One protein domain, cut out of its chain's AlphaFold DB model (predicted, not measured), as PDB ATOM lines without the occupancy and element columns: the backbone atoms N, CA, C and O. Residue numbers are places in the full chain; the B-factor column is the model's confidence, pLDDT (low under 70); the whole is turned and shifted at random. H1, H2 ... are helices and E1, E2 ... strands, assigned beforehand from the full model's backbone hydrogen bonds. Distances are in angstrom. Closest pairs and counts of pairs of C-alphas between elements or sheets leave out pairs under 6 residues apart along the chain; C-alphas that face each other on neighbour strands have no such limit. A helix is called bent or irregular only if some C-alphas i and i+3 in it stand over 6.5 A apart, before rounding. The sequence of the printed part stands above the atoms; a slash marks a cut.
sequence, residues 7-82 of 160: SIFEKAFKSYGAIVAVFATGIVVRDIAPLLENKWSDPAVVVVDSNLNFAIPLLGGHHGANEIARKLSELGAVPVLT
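AT A GLANCE: This is residues 7 to 82 of the 160 residues of the protein "Cobalamin biosynthesis protein CbiG" of Methanosarcina sp. A14 (UniProt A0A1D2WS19). A small three-stranded sheet has H3 over one face and H2 over the other; H1 packs on H2. The printed part has 76 residues with three named helices and three named strands, H1 E1 H2 E2 E3 H3, class mixed; the sheet, E1 E2 E3, is mixed. It is compact, radius of gyration of the C-alphas 11.5 A, spanning 31 by 23 by 21 A.

IN THESE COORDINATES: E1 is residues 18 to 22, E2 44 to 48, E3 54 to 59. H2, residues 25 to 35, 15.7 A long, is only just irregular: C-alphas 31 and 34 are 6.8 A apart. H1, residues 8 to 15, begins at C-alpha (13.605, -23.253, -28.459); H3, residues 65 to 73, ends at C-alpha (18.689, -28.008, -4.228).

HOW THE PARTS SIT: Within hydrogen-bond range are N 19 and O 44, 2.8 A, across parallel E1 and E2, and N 47 and O 56, 2.8 A, across the antiparallel hairpin E2 and E3. E1, H2, E2 form a right-handed strand-helix-strand unit, parallel neighbours with a helix between. H3's height over the sheet is 7.9 A; H2's, on the opposite face, 9.2 A. H1 touches H2, closest C-alphas Phe 9 and Ile 32, 6.3 A. O i to N i+4 pairs are within range throughout H1 and H3, 4 of 7 in H2.

THE WHOLE: The farthest C-alphas, Glu 37 and Gly 76, are 32.1 A apart. The printed part has no cut, no long link and no residue under pLDDT 70.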
ATOM      1  N   SER A   7      10.436 -21.335 -30.712       91.56
ATOM      2  CA  SER A   7      10.638 -22.786 -30.885       91.56
ATOM      3  C   SER A   7      11.896 -23.364 -30.214       91.56
ATOM      4  O   SER A   7      12.382 -24.424 -30.607       91.56
ATOM      5  N   ILE A   8      12.427 -22.723 -29.166       95.50
ATOM      6  CA  ILE A   8      13.605 -23.253 -28.459       95.50
ATOM      7  C   ILE A   8      13.375 -24.650 -27.862       95.50
ATOM      8  O   ILE A   8      14.274 -25.489 -27.899       95.50
ATOM      9  N   PHE A   9      12.163 -24.934 -27.377       96.06
ATOM     10  CA  PHE A   9      11.817 -26.245 -26.826       96.06
ATOM     11  C   PHE A   9      11.797 -27.344 -27.892       96.06
ATOM     12  O   PHE A   9      12.268 -28.440 -27.613       96.06
ATOM     13  N   GLU A  10      11.386 -27.047 -29.130       95.00
ATOM     14  CA  GLU A  10      11.465 -28.004 -30.247       95.00
ATOM     15  C   GLU A  10      12.910 -28.428 -30.526       95.00
ATOM     16  O   GLU A  10      13.195 -29.608 -30.741       95.00
ATOM     17  N   LYS A  11      13.841 -27.464 -30.516       94.75
ATOM     18  CA  LYS A  11      15.273 -27.741 -30.697       94.75
ATOM     19  C   LYS A  11      15.825 -28.528 -29.511       94.75
ATOM     20  O   LYS A  11      16.540 -29.507 -29.706       94.75
ATOM     21  N   ALA A  12      15.471 -28.121 -28.293       95.38
ATOM     22  CA  ALA A  12      15.952 -28.760 -27.078       95.38
ATOM     23  C   ALA A  12      15.483 -30.224 -26.971       95.38
ATOM     24  O   ALA A  12      16.313 -31.094 -26.714       95.38
ATOM     25  N   PHE A  13      14.207 -30.504 -27.260       94.75
ATOM     26  CA  PHE A  13      13.631 -31.855 -27.233       94.75
ATOM     27  C   PHE A  13      14.348 -32.829 -28.170       94.75
ATOM     28  O   PHE A  13      14.527 -33.995 -27.838       94.75
ATOM     29  N   LYS A  14      14.810 -32.346 -29.328       91.94
ATOM     30  CA  LYS A  14      15.502 -33.176 -30.323       91.94
ATOM     31  C   LYS A  14      16.970 -33.436 -30.001       91.94
ATOM     32  O   LYS A  14      17.561 -34.344 -30.574       91.94
ATOM     33  N   SER A  15      17.600 -32.592 -29.185       93.25
ATOM     34  CA  SER A  15      19.063 -32.570 -29.038       93.25
ATOM     35  C   SER A  15      19.563 -32.928 -27.642       93.25
ATOM     36  O   SER A  15      20.754 -33.192 -27.485       93.25
ATOM     37  N   TYR A  16      18.692 -32.946 -26.631       94.50
ATOM     38  CA  TYR A  16      19.093 -33.144 -25.242       94.50
ATOM     39  C   TYR A  16      18.172 -34.134 -24.536       94.50
ATOM     40  O   TYR A  16      16.961 -34.046 -24.662       94.50
ATOM     41  N   GLY A  17      18.751 -35.033 -23.733       91.88
ATOM     42  CA  GLY A  17      17.987 -35.956 -22.881       91.88
ATOM     43  C   GLY A  17      17.467 -35.326 -21.583       91.88
ATOM     44  O   GLY A  17      16.654 -35.930 -20.890       91.88
ATOM     45  N   ALA A  18      17.931 -34.121 -21.244       95.31
ATOM     46  CA  ALA A  18      17.482 -33.371 -20.081       95.31
ATOM     47  C   ALA A  18      17.537 -31.857 -20.332       95.31
ATOM     48  O   ALA A  18      18.489 -31.348 -20.929       95.31
ATOM     49  N   ILE A  19      16.526 -31.141 -19.846       97.25
ATOM     50  CA  ILE A  19      16.313 -29.709 -20.044       97.25
ATOM     51  C   ILE A  19      16.000 -29.074 -18.687       97.25
ATOM     52  O   ILE A  19      15.000 -29.401 -18.051       97.25
ATOM     53  N   VAL A  20      16.838 -28.125 -18.265       97.38
ATOM     54  CA  VAL A  20      16.551 -27.231 -17.134       97.38
ATOM     55  C   VAL A  20      16.097 -25.891 -17.706       97.38
ATOM     56  O   VAL A  20      16.889 -25.162 -18.303       97.38
ATOM     57  N   ALA A  21      14.809 -25.594 -17.576       97.25
ATOM     58  CA  ALA A  21      14.166 -24.424 -18.152       97.25
ATOM     59  C   ALA A  21      14.021 -23.319 -17.099       97.25
ATOM     60  O   ALA A  21      13.179 -23.417 -16.208       97.25
ATOM     61  N   VAL A  22      14.810 -22.248 -17.232       96.62
ATOM     62  CA  VAL A  22      14.696 -21.053 -16.380       96.62
ATOM     63  C   VAL A  22      13.573 -20.149 -16.900       96.62
ATOM     64  O   VAL A  22      13.818 -19.211 -17.657       96.62
ATOM     65  N   PHE A  23      12.327 -20.491 -16.578       95.50
ATOM     66  CA  PHE A  23      11.118 -19.891 -17.151       95.50
ATOM     67  C   PHE A  23       9.936 -19.966 -16.180       95.50
ATOM     68  O   PHE A  23       9.914 -20.775 -15.257       95.50
ATOM     69  N   ALA A  24       8.889 -19.177 -16.439       95.31
ATOM     70  CA  ALA A  24       7.595 -19.410 -15.807       95.31
ATOM     71  C   ALA A  24       7.016 -20.759 -16.271       95.31
ATOM     72  O   ALA A  24       6.883 -20.999 -17.474       95.31
ATOM     73  N   THR A  25       6.597 -21.605 -15.326       96.75
ATOM     74  CA  THR A  25       6.084 -22.963 -15.592       96.75
ATOM     75  C   THR A  25       4.995 -22.994 -16.659       96.75
ATOM     76  O   THR A  25       5.030 -23.834 -17.552       96.75
ATOM     77  N   GLY A  26       4.057 -22.042 -16.627       96.38
ATOM     78  CA  GLY A  26       2.956 -21.989 -17.592       96.38
ATOM     79  C   GLY A  26       3.379 -21.710 -19.040       96.38
ATOM     80  O   GLY A  26       2.628 -22.037 -19.954       96.38
ATOM     81  N   ILE A  27       4.546 -21.100 -19.282       94.81
ATOM     82  CA  ILE A  27       5.101 -20.962 -20.642       94.81
ATOM     83  C   ILE A  27       5.679 -22.304 -21.076       94.81
ATOM     84  O   ILE A  27       5.302 -22.811 -22.125       94.81
ATOM     85  N   VAL A  28       6.509 -22.912 -20.225       97.06
ATOM     86  CA  VAL A  28       7.147 -24.200 -20.519       97.06
ATOM     87  C   VAL A  28       6.101 -25.266 -20.830       97.06
ATOM     88  O   VAL A  28       6.188 -25.897 -21.871       97.06
ATOM     89  N   VAL A  29       5.068 -25.409 -19.994       97.19
ATOM     90  CA  VAL A  29       3.987 -26.387 -20.216       97.19
ATOM     91  C   VAL A  29       3.300 -26.179 -21.568       97.19
ATOM     92  O   VAL A  29       3.078 -27.148 -22.285       97.19
ATOM     93  N   ARG A  30       2.974 -24.933 -21.939       96.31
ATOM     94  CA  ARG A  30       2.304 -24.642 -23.218       96.31
ATOM     95  C   ARG A  30       3.198 -24.912 -24.425       96.31
ATOM     96  O   ARG A  30       2.694 -25.410 -25.425       96.31
ATOM     97  N   ASP A  31       4.489 -24.611 -24.321       95.75
ATOM     98  CA  ASP A  31       5.436 -24.792 -25.421       95.75
ATOM     99  C   ASP A  31       5.838 -26.260 -25.613       95.75
ATOM    100  O   ASP A  31       6.054 -26.685 -26.746       95.75
ATOM    101  N   ILE A  32       5.931 -27.048 -24.533       96.75
ATOM    102  CA  ILE A  32       6.301 -28.469 -24.624       96.75
ATOM    103  C   ILE A  32       5.109 -29.379 -24.915       96.75
ATOM    104  O   ILE A  32       5.315 -30.453 -25.462       96.75
ATOM    105  N   ALA A  33       3.878 -28.987 -24.563       96.88
ATOM    106  CA  ALA A  33       2.696 -29.842 -24.723       96.88
ATOM    107  C   ALA A  33       2.507 -30.397 -26.154       96.88
ATOM    108  O   ALA A  33       2.213 -31.584 -26.275       96.88
ATOM    109  N   PRO A  34       2.718 -29.620 -27.239       96.25
ATOM    110  CA  PRO A  34       2.636 -30.140 -28.607       96.25
ATOM    111  C   PRO A  34       3.790 -31.073 -29.006       96.25
ATOM    112  O   PRO A  34       3.743 -31.651 -30.087       96.25
ATOM    113  N   LEU A  35       4.842 -31.167 -28.187       96.06
ATOM    114  CA  LEU A  35       6.068 -31.923 -28.461       96.06
ATOM    115  C   LEU A  35       6.118 -33.265 -27.725       96.06
ATOM    116  O   LEU A  35       7.058 -34.023 -27.937       96.06
ATOM    117  N   LEU A  36       5.160 -33.525 -26.831       95.75
ATOM    118  CA  LEU A  36       5.115 -34.752 -26.043       95.75
ATOM    119  C   LEU A  36       4.776 -35.932 -26.948       95.75
ATOM    120  O   LEU A  36       3.741 -35.920 -27.618       95.75
ATOM    121  N   GLU A  37       5.615 -36.961 -26.934       91.25
ATOM    122  CA  GLU A  37       5.360 -38.203 -27.656       91.25
ATOM    123  C   GLU A  37       5.000 -39.316 -26.677       91.25
ATOM    124  O   GLU A  37       3.912 -39.889 -26.750       91.25
ATOM    125  N   ASN A  38       5.905 -39.641 -25.751       86.94
ATOM    126  CA  ASN A  38       5.644 -40.617 -24.701       86.94
ATOM    127  C   ASN A  38       6.665 -40.527 -23.559       86.94
ATOM    128  O   ASN A  38       7.818 -40.136 -23.740       86.94
ATOM    129  N   LYS A  39       6.263 -41.034 -22.385       84.69
ATOM    130  CA  LYS A  39       7.057 -40.980 -21.147       84.69
ATOM    131  C   LYS A  39       8.448 -41.623 -21.226       84.69
ATOM    132  O   LYS A  39       9.218 -41.382 -20.311       84.69
ATOM    133  N   TRP A  40       8.732 -42.453 -22.236       82.12
ATOM    134  CA  TRP A  40       9.987 -43.201 -22.379       82.12
ATOM    135  C   TRP A  40      11.011 -42.525 -23.287       82.12
ATOM    136  O   TRP A  40      12.200 -42.820 -23.172       82.12
ATOM    137  N   SER A  41      10.555 -41.706 -24.235       86.62
ATOM    138  CA  SER A  41      11.414 -41.010 -25.199       86.62
ATOM    139  C   SER A  41      11.529 -39.521 -24.918       86.62
ATOM    140  O   SER A  41      12.538 -38.921 -25.288       86.62
ATOM    141  N   ASP A  42      10.519 -38.932 -24.276       93.12
ATOM    142  CA  ASP A  42      10.526 -37.512 -23.952       93.12
ATOM    143  C   ASP A  42      11.689 -37.190 -22.994       93.12
ATOM    144  O   ASP A  42      11.960 -37.950 -22.054       93.12
ATOM    145  N   PRO A  43      12.390 -36.060 -23.190       95.06
ATOM    146  CA  PRO A  43      13.484 -35.672 -22.316       95.06
ATOM    147  C   PRO A  43      12.988 -35.362 -20.901       95.06
ATOM    148  O   PRO A  43      11.853 -34.929 -20.684       95.06
ATOM    149  N   ALA A  44      13.884 -35.484 -19.923       95.75
ATOM    150  CA  ALA A  44      13.645 -34.927 -18.599       95.75
ATOM    151  C   ALA A  44      13.492 -33.401 -18.699       95.75
ATOM    152  O   ALA A  44      14.356 -32.727 -19.258       95.75
ATOM    153  N   VAL A  45      12.425 -32.833 -18.132       97.44
ATOM    154  CA  VAL A  45      12.211 -31.377 -18.108       97.44
ATOM    155  C   VAL A  45      12.018 -30.927 -16.672       97.44
ATOM    156  O   VAL A  45      11.099 -31.386 -15.998       97.44
ATOM    157  N   VAL A  46      12.865 -30.005 -16.216       98.12
ATOM    158  CA  VAL A  46      12.778 -29.368 -14.896       98.12
ATOM    159  C   VAL A  46      12.654 -27.865 -15.088       98.12
ATOM    160  O   VAL A  46      13.489 -27.252 -15.749       98.12
ATOM    161  N   VAL A  47      11.618 -27.264 -14.514       98.06
ATOM    162  CA  VAL A  47      11.441 -25.811 -14.504       98.06
ATOM    163  C   VAL A  47      12.053 -25.227 -13.248       98.06
ATOM    164  O   VAL A  47      11.861 -25.759 -12.158       98.06
ATOM    165  N   VAL A  48      12.765 -24.119 -13.410       97.81
ATOM    166  CA  VAL A  48      13.348 -23.348 -12.315       97.81
ATOM    167  C   VAL A  48      13.009 -21.878 -12.531       97.81
ATOM    168  O   VAL A  48      12.992 -21.409 -13.667       97.81
ATOM    169  N   ASP A  49      12.706 -21.133 -11.476       94.75
ATOM    170  CA  ASP A  49      12.511 -19.688 -11.597       94.75
ATOM    171  C   ASP A  49      13.856 -18.938 -11.622       94.75
ATOM    172  O   ASP A  49      14.898 -19.466 -11.239       94.75
ATOM    173  N   SER A  50      13.854 -17.680 -12.068       93.00
ATOM    174  CA  SER A  50      15.090 -16.897 -12.239       93.00
ATOM    175  C   SER A  50      15.840 -16.615 -10.936       93.00
ATOM    176  O   SER A  50      17.023 -16.291 -10.986       93.00
ATOM    177  N   ASN A  51      15.166 -16.725  -9.789       95.50
ATOM    178  CA  ASN A  51      15.766 -16.550  -8.468       95.50
ATOM    179  C   ASN A  51      16.139 -17.887  -7.817       95.50
ATOM    180  O   ASN A  51      16.578 -17.886  -6.671       95.50
ATOM    181  N   LEU A  52      15.986 -19.006  -8.535       94.88
ATOM    182  CA  LEU A  52      16.339 -20.337  -8.055       94.88
ATOM    183  C   LEU A  52      15.587 -20.739  -6.768       94.88
ATOM    184  O   LEU A  52      16.127 -21.462  -5.941       94.88
ATOM    185  N   ASN A  53      14.348 -20.274  -6.587       97.25
ATOM    186  CA  ASN A  53      13.524 -20.606  -5.424       97.25
ATOM    187  C   ASN A  53      12.995 -22.042  -5.492       97.25
ATOM    188  O   ASN A  53      13.000 -22.747  -4.485       97.25
ATOM    189  N   PHE A  54      12.519 -22.480  -6.661       98.19
ATOM    190  CA  PHE A  54      11.882 -23.787  -6.833       98.19
ATOM    191  C   PHE A  54      12.434 -24.533  -8.043       98.19
ATOM    192  O   PHE A  54      12.620 -23.946  -9.103       98.19
ATOM    193  N   ALA A  55      12.623 -25.847  -7.902       97.94
ATOM    194  CA  ALA A  55      12.938 -26.753  -9.003       97.94
ATOM    195  C   ALA A  55      11.799 -27.766  -9.173       97.94
ATOM    196  O   ALA A  55      11.562 -28.601  -8.303       97.94
ATOM    197  N   ILE A  56      11.075 -27.678 -10.287       97.31
ATOM    198  CA  ILE A  56       9.829 -28.409 -10.532       97.31
ATOM    199  C   ILE A  56      10.029 -29.368 -11.711       97.31
ATOM    200  O   ILE A  56      10.026 -28.922 -12.864       97.31
ATOM    201  N   PRO A  57      10.201 -30.678 -11.473       96.19
ATOM    202  CA  PRO A  57      10.150 -31.680 -12.531       96.19
ATOM    203  C   PRO A  57       8.772 -31.683 -13.202       96.19
ATOM    204  O   PRO A  57       7.755 -31.867 -12.536       96.19
ATOM    205  N   LEU A  58       8.733 -31.487 -14.520       95.56
ATOM    206  CA  LEU A  58       7.513 -31.579 -15.325       95.56
ATOM    207  C   LEU A  58       7.414 -32.905 -16.080       95.56
ATOM    208  O   LEU A  58       6.334 -33.479 -16.155       95.56
ATOM    209  N   LEU A  59       8.531 -33.387 -16.632       94.56
ATOM    210  CA  LEU A  59       8.604 -34.616 -17.429       94.56
ATOM    211  C   LEU A  59       9.807 -35.449 -17.015       94.56
ATOM    212  O   LEU A  59      10.805 -34.897 -16.560       94.56
ATOM    213  N   GLY A  60       9.740 -36.762 -17.236       90.44
ATOM    214  CA  GLY A  60      10.895 -37.644 -17.083       90.44
ATOM    215  C   GLY A  60      11.354 -37.824 -15.635       90.44
ATOM    216  O   GLY A  60      12.555 -37.894 -15.384       90.44
ATOM    217  N   GLY A  61      10.425 -37.925 -14.675       84.25
ATOM    218  CA  GLY A  61      10.751 -38.198 -13.265       84.25
ATOM    219  C   GLY A  61      11.670 -39.417 -13.094       84.25
ATOM    220  O   GLY A  61      12.680 -39.332 -12.397       84.25
ATOM    221  N   HIS A  62      11.389 -40.499 -13.831       76.38
ATOM    222  CA  HIS A  62      12.215 -41.715 -13.886       76.38
ATOM    223  C   HIS A  62      13.405 -41.626 -14.858       76.38
ATOM    224  O   HIS A  62      14.263 -42.496 -14.854       76.38
ATOM    225  N   HIS A  63      13.489 -40.565 -15.660       78.06
ATOM    226  CA  HIS A  63      14.598 -40.291 -16.583       78.06
ATOM    227  C   HIS A  63      15.552 -39.218 -16.040       78.06
ATOM    228  O   HIS A  63      16.319 -38.611 -16.783       78.06
ATOM    229  N   GLY A  64      15.519 -38.989 -14.725       86.50
ATOM    230  CA  GLY A  64      16.462 -38.122 -14.029       86.50
ATOM    231  C   GLY A  64      15.961 -36.711 -13.737       86.50
ATOM    232  O   GLY A  64      16.706 -35.949 -13.134       86.50
ATOM    233  N   ALA A  65      14.723 -36.339 -14.076       94.25
ATOM    234  CA  ALA A  65      14.207 -35.006 -13.744       94.25
ATOM    235  C   ALA A  65      14.121 -34.768 -12.227       94.25
ATOM    236  O   ALA A  65      14.510 -33.704 -11.747       94.25
ATOM    237  N   ASN A  66      13.692 -35.778 -11.462       92.38
ATOM    238  CA  ASN A  66      13.653 -35.692 -10.000       92.38
ATOM    239  C   ASN A  66      15.069 -35.556  -9.422       92.38
ATOM    240  O   ASN A  66      15.304 -34.735  -8.540       92.38
ATOM    241  N   GLU A  67      16.027 -36.302  -9.972       91.25
ATOM    242  CA  GLU A  67      17.435 -36.226  -9.578       91.25
ATOM    243  C   GLU A  67      18.050 -34.858  -9.907       91.25
ATOM    244  O   GLU A  67      18.765 -34.277  -9.096       91.25
ATOM    245  N   ILE A  68      17.731 -34.292 -11.071       95.94
ATOM    246  CA  ILE A  68      18.153 -32.938 -11.445       95.94
ATOM    247  C   ILE A  68      17.575 -31.911 -10.469       95.94
ATOM    248  O   ILE A  68      18.311 -31.042 -10.010       95.94
ATOM    249  N   ALA A  69      16.294 -32.015 -10.104       96.19
ATOM    250  CA  ALA A  69      15.697 -31.120  -9.114       96.19
ATOM    251  C   ALA A  69      16.376 -31.234  -7.741       96.19
ATOM    252  O   ALA A  69      16.614 -30.214  -7.097       96.19
ATOM    253  N   ARG A  70      16.770 -32.444  -7.316       94.38
ATOM    254  CA  ARG A  70      17.571 -32.634  -6.096       94.38
ATOM    255  C   ARG A  70      18.947 -31.991  -6.201       94.38
ATOM    256  O   ARG A  70      19.333 -31.273  -5.289       94.38
ATOM    257  N   LYS A  71      19.656 -32.161  -7.316       96.25
ATOM    258  CA  LYS A  71      20.954 -31.498  -7.536       96.25
ATOM    259  C   LYS A  71      20.838 -29.980  -7.510       96.25
ATOM    260  O   LYS A  71      21.689 -29.301  -6.954       96.25
ATOM    261  N   LEU A  72      19.758 -29.431  -8.060       96.81
ATOM    262  CA  LEU A  72      19.489 -27.993  -7.998       96.81
ATOM    263  C   LEU A  72      19.237 -27.496  -6.565       96.81
ATOM    264  O   LEU A  72      19.463 -26.319  -6.290       96.81
ATOM    265  N   SER A  73      18.831 -28.372  -5.642       96.50
ATOM    266  CA  SER A  73      18.689 -28.008  -4.228       96.50
ATOM    267  C   SER A  73      20.017 -27.725  -3.533       96.50
ATOM    268  O   SER A  73      20.069 -26.885  -2.639       96.50
ATOM    269  N   GLU A  74      21.116 -28.306  -4.022       96.56
ATOM    270  CA  GLU A  74      22.473 -27.984  -3.559       96.56
ATOM    271  C   GLU A  74      22.847 -26.524  -3.863       96.56
ATOM    272  O   GLU A  74      23.732 -25.956  -3.227       96.56
ATOM    273  N   LEU A  75      22.148 -25.901  -4.817       96.12
ATOM    274  CA  LEU A  75      22.314 -24.501  -5.196       96.12
ATOM    275  C   LEU A  75      21.301 -23.568  -4.507       96.12
ATOM    276  O   LEU A  75      21.383 -22.357  -4.694       96.12
ATOM    277  N   GLY A  76      20.374 -24.103  -3.702       95.69
ATOM    278  CA  GLY A  76      19.397 -23.330  -2.926       95.69
ATOM    279  C   GLY A  76      17.938 -23.464  -3.373       95.69
ATOM    280  O   GLY A  76      17.061 -22.936  -2.692       95.69
ATOM    281  N   ALA A  77      17.653 -24.191  -4.460       97.75
ATOM    282  CA  ALA A  77      16.274 -24.433  -4.884       97.75
ATOM    283  C   ALA A  77      15.539 -25.407  -3.957       97.75
ATOM    284  O   ALA A  77      16.086 -26.415  -3.520       97.75
ATOM    285  N   VAL A  78      14.247 -25.185  -3.745       97.88
ATOM    286  CA  VAL A  78      13.371 -26.181  -3.127       97.88
ATOM    287  C   VAL A  78      12.833 -27.117  -4.220       97.88
ATOM    288  O   VAL A  78      12.108 -26.656  -5.109       97.88
ATOM    289  N   PRO A  79      13.157 -28.423  -4.200       96.25
ATOM    290  CA  PRO A  79      12.633 -29.367  -5.177       96.25
ATOM    291  C   PRO A  79      11.156 -29.672  -4.888       96.25
ATOM    292  O   PRO A  79      10.799 -30.095  -3.790       96.25
ATOM    293  N   VAL A  80      10.293 -29.489  -5.886       95.56
ATOM    294  CA  VAL A  80       8.845 -29.743  -5.789       95.56
ATOM    295  C   VAL A  80       8.537 -31.101  -6.418       95.56
ATOM    296  O   VAL A  80       8.069 -31.195  -7.552       95.56
ATOM    297  N   LEU A  81       8.872 -32.172  -5.698       91.50
ATOM    298  CA  LEU A  81       8.685 -33.542  -6.175       91.50
ATOM    299  C   LEU A  81       7.256 -34.026  -5.896       91.50
ATOM    300  O   LEU A  81       6.788 -33.967  -4.763       91.50
ATOM    301  N   THR A  82       6.569 -34.522  -6.926       86.38
ATOM    302  CA  THR A  82       5.147 -34.916  -6.844       86.38
ATOM    303  C   THR A  82       4.874 -36.355  -7.280       86.38
ATOM    304  O   THR A  82       3.756 -36.841  -7.127       86.38
TER     305      THR A  82